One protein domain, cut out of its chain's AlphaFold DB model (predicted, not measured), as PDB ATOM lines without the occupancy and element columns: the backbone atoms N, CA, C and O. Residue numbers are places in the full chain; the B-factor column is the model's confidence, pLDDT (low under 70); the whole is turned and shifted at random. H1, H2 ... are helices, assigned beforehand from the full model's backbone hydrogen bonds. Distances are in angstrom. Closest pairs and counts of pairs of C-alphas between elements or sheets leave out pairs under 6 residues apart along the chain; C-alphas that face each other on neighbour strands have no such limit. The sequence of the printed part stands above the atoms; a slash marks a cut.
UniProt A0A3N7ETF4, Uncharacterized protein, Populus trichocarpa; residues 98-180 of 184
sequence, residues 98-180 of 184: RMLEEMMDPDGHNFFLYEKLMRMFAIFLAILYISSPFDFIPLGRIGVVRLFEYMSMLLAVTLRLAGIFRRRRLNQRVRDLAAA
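AT A GLANCE: This is residues 98 to 180 of the 184 residues of an uncharacterized protein of Populus trichocarpa (UniProt A0A3N7ETF4). A loose helical hairpin with unequal arms: H2 and the longer H3 run side by side in opposite ways, with short H1 crosswise near H3. Residues 168 to 180 stick out at the far end of H3. The printed part has 83 residues with three named helices, H1, H2, H3 in chain order, and no named strand: all helix. It is extended, radius of gyration of the C-alphas 18.5 A, spanning 64 by 25 by 17 A.

IN THESE COORDINATES: H1, residues 98 to 103, begins with C-alpha 98 at (-17.311, 41.542, -11.594). H2, residues 111 to 131, is 30.3 A long. H3, residues 141 to 179, is 57.5 A long and ends with C-alpha 179 at (-24.535, 71.242, -2.367).

HOW THE PARTS SIT: H2 and H3, a hairpin at a shallow tilt of 19 degrees, only just touch, with 3 pairs of C-alphas within 8 A; the closest, of Ala 126 and Val 145, are 7.2 A apart. H1 is close to H3 but not clearly touching, about perpendicular at 87 degrees; their closest C-alphas, of Met 103 and Leu 159, are 7.4 A apart. Every O i to N i+4 pair is within hydrogen-bond range in H1 and H2, and 33 of 35 in H3.

THE WHOLE: The farthest C-alphas, of Pro 133 and Ala 180, are 64.5 A apart. The printed part has no cut, and both links are short. The pLDDT is under 70 at residues 99 to 100, 102 to 114 and 129 to 142.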
ATOM      1  N   ARG A  98     -17.281  41.337 -13.044       70.31
ATOM      2  CA  ARG A  98     -17.311  41.542 -11.594       70.31
ATOM      3  C   ARG A  98     -15.900  41.551 -10.997       70.31
ATOM      4  O   ARG A  98     -15.587  42.433 -10.212       70.31
ATOM      5  N   MET A  99     -15.028  40.639 -11.423       66.69
ATOM      6  CA  MET A  99     -13.620  40.630 -11.020       66.69
ATOM      7  C   MET A  99     -12.888  41.900 -11.465       66.69
ATOM      8  O   MET A  99     -12.104  42.435 -10.694       66.69
ATOM      9  N   LEU A 100     -13.157  42.419 -12.667       67.25
ATOM     10  CA  LEU A 100     -12.594  43.689 -13.137       67.25
ATOM     11  C   LEU A 100     -13.107  44.884 -12.325       67.25
ATOM     12  O   LEU A 100     -12.340  45.790 -12.016       67.25
ATOM     13  N   GLU A 101     -14.390  44.904 -11.967       70.06
ATOM     14  CA  GLU A 101     -14.979  45.951 -11.122       70.06
ATOM     15  C   GLU A 101     -14.390  45.963  -9.709       70.06
ATOM     16  O   GLU A 101     -14.184  47.042  -9.146       70.06
ATOM     17  N   GLU A 102     -14.086  44.778  -9.185       67.25
ATOM     18  CA  GLU A 102     -13.443  44.556  -7.891       67.25
ATOM     19  C   GLU A 102     -11.933  44.849  -7.953       67.25
ATOM     20  O   GLU A 102     -11.377  45.424  -7.024       67.25
ATOM     21  N   MET A 103     -11.275  44.593  -9.092       59.88
ATOM     22  CA  MET A 103      -9.904  45.054  -9.366       59.88
ATOM     23  C   MET A 103      -9.801  46.577  -9.508       59.88
ATOM     24  O   MET A 103      -8.772  47.162  -9.172       59.88
ATOM     25  N   MET A 104     -10.843  47.237 -10.018       62.38
ATOM     26  CA  MET A 104     -10.908  48.699 -10.114       62.38
ATOM     27  C   MET A 104     -11.198  49.373  -8.769       62.38
ATOM     28  O   MET A 104     -11.261  50.605  -8.726       62.38
ATOM     29  N   ASP A 105     -11.437  48.619  -7.693       66.31
ATOM     30  CA  ASP A 105     -11.613  49.168  -6.352       66.31
ATOM     31  C   ASP A 105     -10.261  49.221  -5.614       66.31
ATOM     32  O   ASP A 105      -9.750  48.189  -5.172       66.31
ATOM     33  N   PRO A 106      -9.617  50.401  -5.510       56.78
ATOM     34  CA  PRO A 106      -8.265  50.517  -4.970       56.78
ATOM     35  C   PRO A 106      -8.205  50.362  -3.443       56.78
ATOM     36  O   PRO A 106      -7.100  50.315  -2.906       56.78
ATOM     37  N   ASP A 107      -9.356  50.315  -2.762       63.19
ATOM     38  CA  ASP A 107      -9.467  50.393  -1.300       63.19
ATOM     39  C   ASP A 107      -9.532  48.999  -0.623       63.19
ATOM     40  O   ASP A 107      -9.562  48.885   0.605       63.19
ATOM     41  N   GLY A 108      -9.504  47.908  -1.399       61.97
ATOM     42  CA  GLY A 108      -9.484  46.542  -0.875       61.97
ATOM     43  C   GLY A 108      -8.085  46.076  -0.451       61.97
ATOM     44  O   GLY A 108      -7.135  46.139  -1.231       61.97
ATOM     45  N   HIS A 109      -7.978  45.463   0.736       57.81
ATOM     46  CA  HIS A 109      -6.781  44.777   1.271       57.81
ATOM     47  C   HIS A 109      -6.159  43.723   0.320       57.81
ATOM     48  O   HIS A 109      -5.070  43.208   0.564       57.81
ATOM     49  N   ASN A 110      -6.835  43.417  -0.787       61.44
ATOM     50  CA  ASN A 110      -6.448  42.442  -1.794       61.44
ATOM     51  C   ASN A 110      -5.624  43.034  -2.950       61.44
ATOM     52  O   ASN A 110      -5.199  42.274  -3.817       61.44
ATOM     53  N   PHE A 111      -5.356  44.349  -2.982       65.56
ATOM     54  CA  PHE A 111      -4.546  44.976  -4.041       65.56
ATOM     55  C   PHE A 111      -3.202  44.251  -4.252       65.56
ATOM     56  O   PHE A 111      -2.833  43.906  -5.376       65.56
ATOM     57  N   PHE A 112      -2.518  43.923  -3.153       67.19
ATOM     58  CA  PHE A 112      -1.257  43.185  -3.186       67.19
ATOM     59  C   PHE A 112      -1.415  41.755  -3.716       67.19
ATOM     60  O   PHE A 112      -0.535  41.266  -4.417       67.19
ATOM     61  N   LEU A 113      -2.532  41.082  -3.423       66.06
ATOM     62  CA  LEU A 113      -2.793  39.722  -3.904       66.06
ATOM     63  C   LEU A 113      -3.013  39.699  -5.420       66.06
ATOM     64  O   LEU A 113      -2.494  38.814  -6.097       66.06
ATOM     65  N   TYR A 114      -3.715  40.693  -5.970       68.25
ATOM     66  CA  TYR A 114      -3.953  40.789  -7.411       68.25
ATOM     67  C   TYR A 114      -2.688  41.141  -8.196       68.25
ATOM     68  O   TYR A 114      -2.412  40.512  -9.218       68.25
ATOM     69  N   GLU A 115      -1.879  42.080  -7.700       71.25
ATOM     70  CA  GLU A 115      -0.584  42.402  -8.310       71.25
ATOM     71  C   GLU A 115       0.341  41.172  -8.324       71.25
ATOM     72  O   GLU A 115       0.963  40.849  -9.342       71.25
ATOM     73  N   LYS A 116       0.370  40.416  -7.217       71.19
ATOM     74  CA  LYS A 116       1.127  39.162  -7.114       71.19
ATOM     75  C   LYS A 116       0.606  38.098  -8.080       71.19
ATOM     76  O   LYS A 116       1.421  37.447  -8.730       71.19
ATOM     77  N   LEU A 117      -0.710  37.937  -8.220       73.19
ATOM     78  CA  LEU A 117      -1.309  36.941  -9.109       73.19
ATOM     79  C   LEU A 117      -1.004  37.229 -10.587       73.19
ATOM     80  O   LEU A 117      -0.627  36.314 -11.318       73.19
ATOM     81  N   MET A 118      -1.085  38.494 -11.011       71.56
ATOM     82  CA  MET A 118      -0.728  38.903 -12.377       71.56
ATOM     83  C   MET A 118       0.754  38.656 -12.672       71.56
ATOM     84  O   MET A 118       1.100  38.134 -13.731       71.56
ATOM     85  N   ARG A 119       1.637  38.948 -11.708       74.69
ATOM     86  CA  ARG A 119       3.072  38.664 -11.830       74.69
ATOM     87  C   ARG A 119       3.360  37.163 -11.897       74.69
ATOM     88  O   ARG A 119       4.171  36.739 -12.712       74.69
ATOM     89  N   MET A 120       2.677  36.353 -11.088       74.50
ATOM     90  CA  MET A 120       2.798  34.891 -11.137       74.50
ATOM     91  C   MET A 120       2.304  34.319 -12.467       74.50
ATOM     92  O   MET A 120       2.947  33.431 -13.021       74.50
ATOM     93  N   PHE A 121       1.212  34.852 -13.014       76.06
ATOM     94  CA  PHE A 121       0.695  34.452 -14.321       76.06
ATOM     95  C   PHE A 121       1.665  34.805 -15.459       76.06
ATOM     96  O   PHE A 121       1.900  33.980 -16.339       76.06
ATOM     97  N   ALA A 122       2.293  35.984 -15.409       73.19
ATOM     98  CA  ALA A 122       3.330  36.383 -16.361       73.19
ATOM     99  C   ALA A 122       4.559  35.461 -16.309       73.19
ATOM    100  O   ALA A 122       5.039  35.013 -17.348       73.19
ATOM    101  N   ILE A 123       5.031  35.120 -15.103       77.06
ATOM    102  CA  ILE A 123       6.144  34.178 -14.909       77.06
ATOM    103  C   ILE A 123       5.764  32.782 -15.419       77.06
ATOM    104  O   ILE A 123       6.555  32.143 -16.103       77.06
ATOM    105  N   PHE A 124       4.544  32.319 -15.142       78.69
ATOM    106  CA  PHE A 124       4.044  31.035 -15.633       78.69
ATOM    107  C   PHE A 124       3.994  30.984 -17.165       78.69
ATOM    108  O   PHE A 124       4.483  30.027 -17.754       78.69
ATOM    109  N   LEU A 125       3.477  32.027 -17.820       70.25
ATOM    110  CA  LEU A 125       3.488  32.147 -19.280       70.25
ATOM    111  C   LEU A 125       4.910  32.183 -19.850       70.25
ATOM    112  O   LEU A 125       5.167  31.547 -20.868       70.25
ATOM    113  N   ALA A 126       5.841  32.875 -19.187       73.38
ATOM    114  CA  ALA A 126       7.247  32.892 -19.578       73.38
ATOM    115  C   ALA A 126       7.887  31.495 -19.475       73.38
ATOM    116  O   ALA A 126       8.607  31.084 -20.382       73.38
ATOM    117  N   ILE A 127       7.582  30.735 -18.416       75.12
ATOM    118  CA  ILE A 127       8.041  29.348 -18.244       75.12
ATOM    119  C   ILE A 127       7.414  28.437 -19.300       75.12
ATOM    120  O   ILE A 127       8.138  27.676 -19.937       75.12
ATOM    121  N   LEU A 128       6.101  28.538 -19.531       74.19
ATOM    122  CA  LEU A 128       5.415  27.780 -20.577       74.19
ATOM    123  C   LEU A 128       6.032  28.051 -21.950       74.19
ATOM    124  O   LEU A 128       6.305  27.110 -22.687       74.19
ATOM    125  N   TYR A 129       6.321  29.313 -22.256       65.75
ATOM    126  CA  TYR A 129       6.976  29.718 -23.494       65.75
ATOM    127  C   TYR A 129       8.406  29.172 -23.620       65.75
ATOM    128  O   TYR A 129       8.790  28.726 -24.692       65.75
ATOM    129  N   ILE A 130       9.189  29.144 -22.537       69.12
ATOM    130  CA  ILE A 130      10.519  28.509 -22.536       69.12
ATOM    131  C   ILE A 130      10.408  26.987 -22.712       69.12
ATOM    132  O   ILE A 130      11.246  26.385 -23.377       69.12
ATOM    133  N   SER A 131       9.392  26.370 -22.104       69.94
ATOM    134  CA  SER A 131       9.184  24.918 -22.109       69.94
ATOM    135  C   SER A 131       8.583  24.381 -23.407       69.94
ATOM    136  O   SER A 131       8.655  23.180 -23.656       69.94
ATOM    137  N   SER A 132       7.977  25.242 -24.223       66.88
ATOM    138  CA  SER A 132       7.260  24.824 -25.417       66.88
ATOM    139  C   SER A 132       8.022  25.231 -26.678       66.88
ATOM    140  O   SER A 132       8.297  26.417 -26.853       66.88
ATOM    141  N   PRO A 133       8.350  24.293 -27.585       61.53
ATOM    142  CA  PRO A 133       9.100  24.575 -28.805       61.53
ATOM    143  C   PRO A 133       8.176  25.173 -29.883       61.53
ATOM    144  O   PRO A 133       8.111  24.682 -31.008       61.53
ATOM    145  N   PHE A 134       7.393  26.199 -29.543       54.06
ATOM    146  CA  PHE A 134       6.536  26.906 -30.495       54.06
ATOM    147  C   PHE A 134       7.305  28.072 -31.133       54.06
ATOM    148  O   PHE A 134       7.041  29.243 -30.863       54.06
ATOM    149  N   ASP A 135       8.237  27.743 -32.028       55.41
ATOM    150  CA  ASP A 135       8.938  28.689 -32.910       55.41
ATOM    151  C   ASP A 135       8.043  29.147 -34.086       55.41
ATOM    152  O   ASP A 135       8.390  28.976 -35.252       55.41
ATOM    153  N   PHE A 136       6.858  29.714 -33.817       54.28
ATOM    154  CA  PHE A 136       5.927  30.143 -34.883       54.28
ATOM    155  C   PHE A 136       5.809  31.660 -35.102       54.28
ATOM    156  O   PHE A 136       5.022  32.087 -35.946       54.28
ATOM    157  N   ILE A 137       6.584  32.498 -34.403       56.31
ATOM    158  CA  ILE A 137       6.563  33.959 -34.607       56.31
ATOM    159  C   ILE A 137       8.001  34.484 -34.788       56.31
ATOM    160  O   ILE A 137       8.776  34.461 -33.834       56.31
ATOM    161  N   PRO A 138       8.369  35.015 -35.971       52.06
ATOM    162  CA  PRO A 138       9.720  35.487 -36.290       52.06
ATOM    163  C   PRO A 138      10.037  36.882 -35.708       52.06
ATOM    164  O   PRO A 138      10.917  37.584 -36.199       52.06
ATOM    165  N   LEU A 139       9.336  37.308 -34.653       56.53
ATOM    166  CA  LEU A 139       9.738  38.454 -33.839       56.53
ATOM    167  C   LEU A 139      10.572  37.896 -32.691       56.53
ATOM    168  O   LEU A 139      10.030  37.264 -31.790       56.53
ATOM    169  N   GLY A 140      11.890  38.097 -32.772       59.00
ATOM    170  CA  GLY A 140      12.886  37.481 -31.897       59.00
ATOM    171  C   GLY A 140      12.441  37.343 -30.440       59.00
ATOM    172  O   GLY A 140      11.891  38.275 -29.862       59.00
ATOM    173  N   ARG A 141      12.726  36.179 -29.852       57.41
ATOM    174  CA  ARG A 141      12.386  35.697 -28.496       57.41
ATOM    175  C   ARG A 141      12.381  36.752 -27.372       57.41
ATOM    176  O   ARG A 141      11.585  36.676 -26.444       57.41
ATOM    177  N   ILE A 142      13.250  37.759 -27.460       61.75
ATOM    178  CA  ILE A 142      13.402  38.859 -26.488       61.75
ATOM    179  C   ILE A 142      12.308  39.944 -26.652       61.75
ATOM    180  O   ILE A 142      11.985  40.672 -25.718       61.75
ATOM    181  N   GLY A 143      11.722  40.083 -27.841       71.62
ATOM    182  CA  GLY A 143      10.688  41.066 -28.170       71.62
ATOM    183  C   GLY A 143       9.308  40.718 -27.615       71.62
ATOM    184  O   GLY A 143       8.649  41.592 -27.061       71.62
ATOM    185  N   VAL A 144       8.890  39.451 -27.705       70.75
ATOM    186  CA  VAL A 144       7.551  39.015 -27.260       70.75
ATOM    187  C   VAL A 144       7.402  39.104 -25.740       70.75
ATOM    188  O   VAL A 144       6.396  39.619 -25.256       70.75
ATOM    189  N   VAL A 145       8.422  38.676 -24.985       71.81
ATOM    190  CA  VAL A 145       8.419  38.774 -23.515       71.81
ATOM    191  C   VAL A 145       8.322  40.236 -23.078       71.81
ATOM    192  O   VAL A 145       7.441  40.580 -22.294       71.81
ATOM    193  N   ARG A 146       9.148  41.118 -23.660       74.38
ATOM    194  CA  ARG A 146       9.099  42.557 -23.364       74.38
ATOM    195  C   ARG A 146       7.755  43.179 -23.727       74.38
ATOM    196  O   ARG A 146       7.226  43.971 -22.959       74.38
ATOM    197  N   LEU A 147       7.169  42.811 -24.868       76.50
ATOM    198  CA  LEU A 147       5.844  43.291 -25.257       76.50
ATOM    199  C   LEU A 147       4.781  42.875 -24.233       76.50
ATOM    200  O   LEU A 147       3.969  43.703 -23.831       76.50
ATOM    201  N   PHE A 148       4.802  41.621 -23.779       72.06
ATOM    202  CA  PHE A 148       3.867  41.141 -22.765       72.06
ATOM    203  C   PHE A 148       4.033  41.880 -21.431       72.06
ATOM    204  O   PHE A 148       3.041  42.294 -20.827       72.06
ATOM    205  N   GLU A 149       5.275  42.124 -21.005       76.56
ATOM    206  CA  GLU A 149       5.578  42.943 -19.830       76.56
ATOM    207  C   GLU A 149       4.999  44.359 -19.973       76.56
ATOM    208  O   GLU A 149       4.249  44.794 -19.096       76.56
ATOM    209  N   TYR A 150       5.233  45.044 -21.097       79.62
ATOM    210  CA  TYR A 150       4.676  46.380 -21.342       79.62
ATOM    211  C   TYR A 150       3.146  46.390 -21.365       79.62
ATOM    212  O   TYR A 150       2.535  47.276 -20.771       79.62
ATOM    213  N   MET A 151       2.512  45.402 -22.002       77.69
ATOM    214  CA  MET A 151       1.050  45.301 -22.051       77.69
ATOM    215  C   MET A 151       0.456  45.039 -20.663       77.69
ATOM    216  O   MET A 151      -0.567  45.628 -20.314       77.69
ATOM    217  N   SER A 152       1.114  44.213 -19.843       75.12
ATOM    218  CA  SER A 152       0.695  43.978 -18.458       75.12
ATOM    219  C   SER A 152       0.838  45.234 -17.591       75.12
ATOM    220  O   SER A 152      -0.076  45.566 -16.834       75.12
ATOM    221  N   MET A 153       1.934  45.983 -17.755       80.25
ATOM    222  CA  MET A 153       2.176  47.240 -17.049       80.25
ATOM    223  C   MET A 153       1.159  48.310 -17.464       80.25
ATOM    224  O   MET A 153       0.568  48.964 -16.606       80.25
ATOM    225  N   LEU A 154       0.894  48.441 -18.767       84.00
ATOM    226  CA  LEU A 154      -0.107  49.358 -19.305       84.00
ATOM    227  C   LEU A 154      -1.505  49.036 -18.765       84.00
ATOM    228  O   LEU A 154      -2.208  49.941 -18.321       84.00
ATOM    229  N   LEU A 155      -1.895  47.757 -18.747       80.19
ATOM    230  CA  LEU A 155      -3.173  47.315 -18.187       80.19
ATOM    231  C   LEU A 155      -3.285  47.628 -16.686       80.19
ATOM    232  O   LEU A 155      -4.321  48.100 -16.225       80.19
ATOM    233  N   ALA A 156      -2.219  47.408 -15.914       76.69
ATOM    234  CA  ALA A 156      -2.208  47.735 -14.491       76.69
ATOM    235  C   ALA A 156      -2.379  49.248 -14.255       76.69
ATOM    236  O   ALA A 156      -3.167  49.664 -13.402       76.69
ATOM    237  N   VAL A 157      -1.687  50.077 -15.043       82.50
ATOM    238  CA  VAL A 157      -1.785  51.542 -14.968       82.50
ATOM    239  C   VAL A 157      -3.183  52.023 -15.357       82.50
ATOM    240  O   VAL A 157      -3.759  52.845 -14.643       82.50
ATOM    241  N   THR A 158      -3.772  51.509 -16.440       80.75
ATOM    242  CA  THR A 158      -5.120  51.919 -16.866       80.75
ATOM    243  C   THR A 158      -6.182  51.546 -15.838       80.75
ATOM    244  O   THR A 158      -7.029  52.383 -15.530       80.75
ATOM    245  N   LEU A 159      -6.110  50.356 -15.230       79.75
ATOM    246  CA  LEU A 159      -7.018  49.951 -14.149       79.75
ATOM    247  C   LEU A 159      -6.876  50.847 -12.910       79.75
ATOM    248  O   LEU A 159      -7.883  51.277 -12.342       79.75
ATOM    249  N   ARG A 160      -5.642  51.196 -12.519       75.38
ATOM    250  CA  ARG A 160      -5.377  52.137 -11.416       75.38
ATOM    251  C   ARG A 160      -5.974  53.515 -11.690       75.38
ATOM    252  O   ARG A 160      -6.676  54.063 -10.838       75.38
ATOM    253  N   LEU A 161      -5.724  54.065 -12.877       83.00
ATOM    254  CA  LEU A 161      -6.260  55.364 -13.285       83.00
ATOM    255  C   LEU A 161      -7.791  55.341 -13.365       83.00
ATOM    256  O   LEU A 161      -8.433  56.270 -12.880       83.00
ATOM    257  N   ALA A 162      -8.379  54.268 -13.900       82.94
ATOM    258  CA  ALA A 162      -9.825  54.079 -13.959       82.94
ATOM    259  C   ALA A 162     -10.456  54.028 -12.559       82.94
ATOM    260  O   ALA A 162     -11.467  54.690 -12.321       82.94
ATOM    261  N   GLY A 163      -9.835  53.318 -11.611       82.12
ATOM    262  CA  GLY A 163     -10.269  53.278 -10.213       82.12
ATOM    263  C   GLY A 163     -10.253  54.661  -9.555       82.12
ATOM    264  O   GLY A 163     -11.256  55.089  -8.975       82.12
ATOM    265  N   ILE A 164      -9.160  55.417  -9.721       83.50
ATOM    266  CA  ILE A 164      -9.040  56.796  -9.215       83.50
ATOM    267  C   ILE A 164     -10.085  57.710  -9.865       83.50
ATOM    268  O   ILE A 164     -10.734  58.496  -9.173       83.50
ATOM    269  N   PHE A 165     -10.269  57.616 -11.182       86.81
ATOM    270  CA  PHE A 165     -11.227  58.437 -11.915       86.81
ATOM    271  C   PHE A 165     -12.666  58.156 -11.472       86.81
ATOM    272  O   PHE A 165     -13.418  59.085 -11.177       86.81
ATOM    273  N   ARG A 166     -13.030  56.874 -11.337       83.62
ATOM    274  CA  ARG A 166     -14.329  56.442 -10.809       83.62
ATOM    275  C   ARG A 166     -14.563  57.017  -9.413       83.62
ATOM    276  O   ARG A 166     -15.607  57.621  -9.183       83.62
ATOM    277  N   ARG A 167     -13.578  56.913  -8.515       80.00
ATOM    278  CA  ARG A 167     -13.657  57.456  -7.149       80.00
ATOM    279  C   ARG A 167     -13.831  58.973  -7.136       80.00
ATOM    280  O   ARG A 167     -14.702  59.482  -6.437       80.00
ATOM    281  N   ARG A 168     -13.051  59.700  -7.941       84.56
ATOM    282  CA  ARG A 168     -13.190  61.159  -8.083       84.56
ATOM    283  C   ARG A 168     -14.587  61.537  -8.563       84.56
ATOM    284  O   ARG A 168     -15.193  62.427  -7.979       84.56
ATOM    285  N   ARG A 169     -15.122  60.821  -9.555       87.69
ATOM    286  CA  ARG A 169     -16.468  61.053 -10.087       87.69
ATOM    287  C   ARG A 169     -17.568  60.755  -9.066       87.69
ATOM    288  O   ARG A 169     -18.537  61.501  -9.001       87.69
ATOM    289  N   LEU A 170     -17.436  59.690  -8.270       85.44
ATOM    290  CA  LEU A 170     -18.374  59.414  -7.173       85.44
ATOM    291  C   LEU A 170     -18.319  60.521  -6.114       85.44
ATOM    292  O   LEU A 170     -19.360  61.049  -5.746       85.44
ATOM    293  N   ASN A 171     -17.122  60.924  -5.686       85.19
ATOM    294  CA  ASN A 171     -16.960  61.991  -4.698       85.19
ATOM    295  C   ASN A 171     -17.494  63.339  -5.201       85.19
ATOM    296  O   ASN A 171     -18.075  64.084  -4.420       85.19
ATOM    297  N   GLN A 172     -17.325  63.647  -6.490       87.12
ATOM    298  CA  GLN A 172     -17.936  64.823  -7.115       87.12
ATOM    299  C   GLN A 172     -19.461  64.745  -7.050       87.12
ATOM    300  O   GLN A 172     -20.072  65.648  -6.502       87.12
ATOM    301  N   ARG A 173     -20.066  63.620  -7.455       86.94
ATOM    302  CA  ARG A 173     -21.524  63.432  -7.369       86.94
ATOM    303  C   ARG A 173     -22.071  63.576  -5.951       86.94
ATOM    304  O   ARG A 173     -23.132  64.158  -5.776       86.94
ATOM    305  N   VAL A 174     -21.373  63.049  -4.943       87.38
ATOM    306  CA  VAL A 174     -21.784  63.211  -3.538       87.38
ATOM    307  C   VAL A 174     -21.712  64.679  -3.117       87.38
ATOM    308  O   VAL A 174     -22.617  65.152  -2.441       87.38
ATOM    309  N   ARG A 175     -20.676  65.415  -3.539       85.50
ATOM    310  CA  ARG A 175     -20.560  66.859  -3.275       85.50
ATOM    311  C   ARG A 175     -21.644  67.662  -3.989       85.50
ATOM    312  O   ARG A 175     -22.222  68.537  -3.362       85.50
ATOM    313  N   ASP A 176     -21.955  67.331  -5.239       86.50
ATOM    314  CA  ASP A 176     -23.013  67.987  -6.015       86.50
ATOM    315  C   ASP A 176     -24.392  67.756  -5.373       86.50
ATOM    316  O   ASP A 176     -25.191  68.680  -5.267       86.50
ATOM    317  N   LEU A 177     -24.655  66.540  -4.874       86.50
ATOM    318  CA  LEU A 177     -25.877  66.213  -4.128       86.50
ATOM    319  C   LEU A 177     -25.934  66.892  -2.752       86.50
ATOM    320  O   LEU A 177     -27.011  67.280  -2.321       86.50
ATOM    321  N   ALA A 178     -24.799  67.044  -2.065       83.00
ATOM    322  CA  ALA A 178     -24.723  67.733  -0.773       83.00
ATOM    323  C   ALA A 178     -24.817  69.265  -0.900       83.00
ATOM    324  O   ALA A 178     -25.229  69.931   0.045       83.00
ATOM    325  N   ALA A 179     -24.423  69.821  -2.049       80.94
ATOM    326  CA  ALA A 179     -24.535  71.242  -2.367       80.94
ATOM    327  C   ALA A 179     -25.901  71.621  -2.968       80.94
ATOM    328  O   ALA A 179     -26.197  72.809  -3.091       80.94
ATOM    329  N   ALA A 180     -26.734  70.641  -3.340       78.19
ATOM    330  CA  ALA A 180     -28.113  70.902  -3.720       78.19
ATOM    331  C   ALA A 180     -28.867  71.418  -2.478       78.19
ATOM    332  O   ALA A 180     -28.927  70.707  -1.472       78.19
TER     333      ALA A 180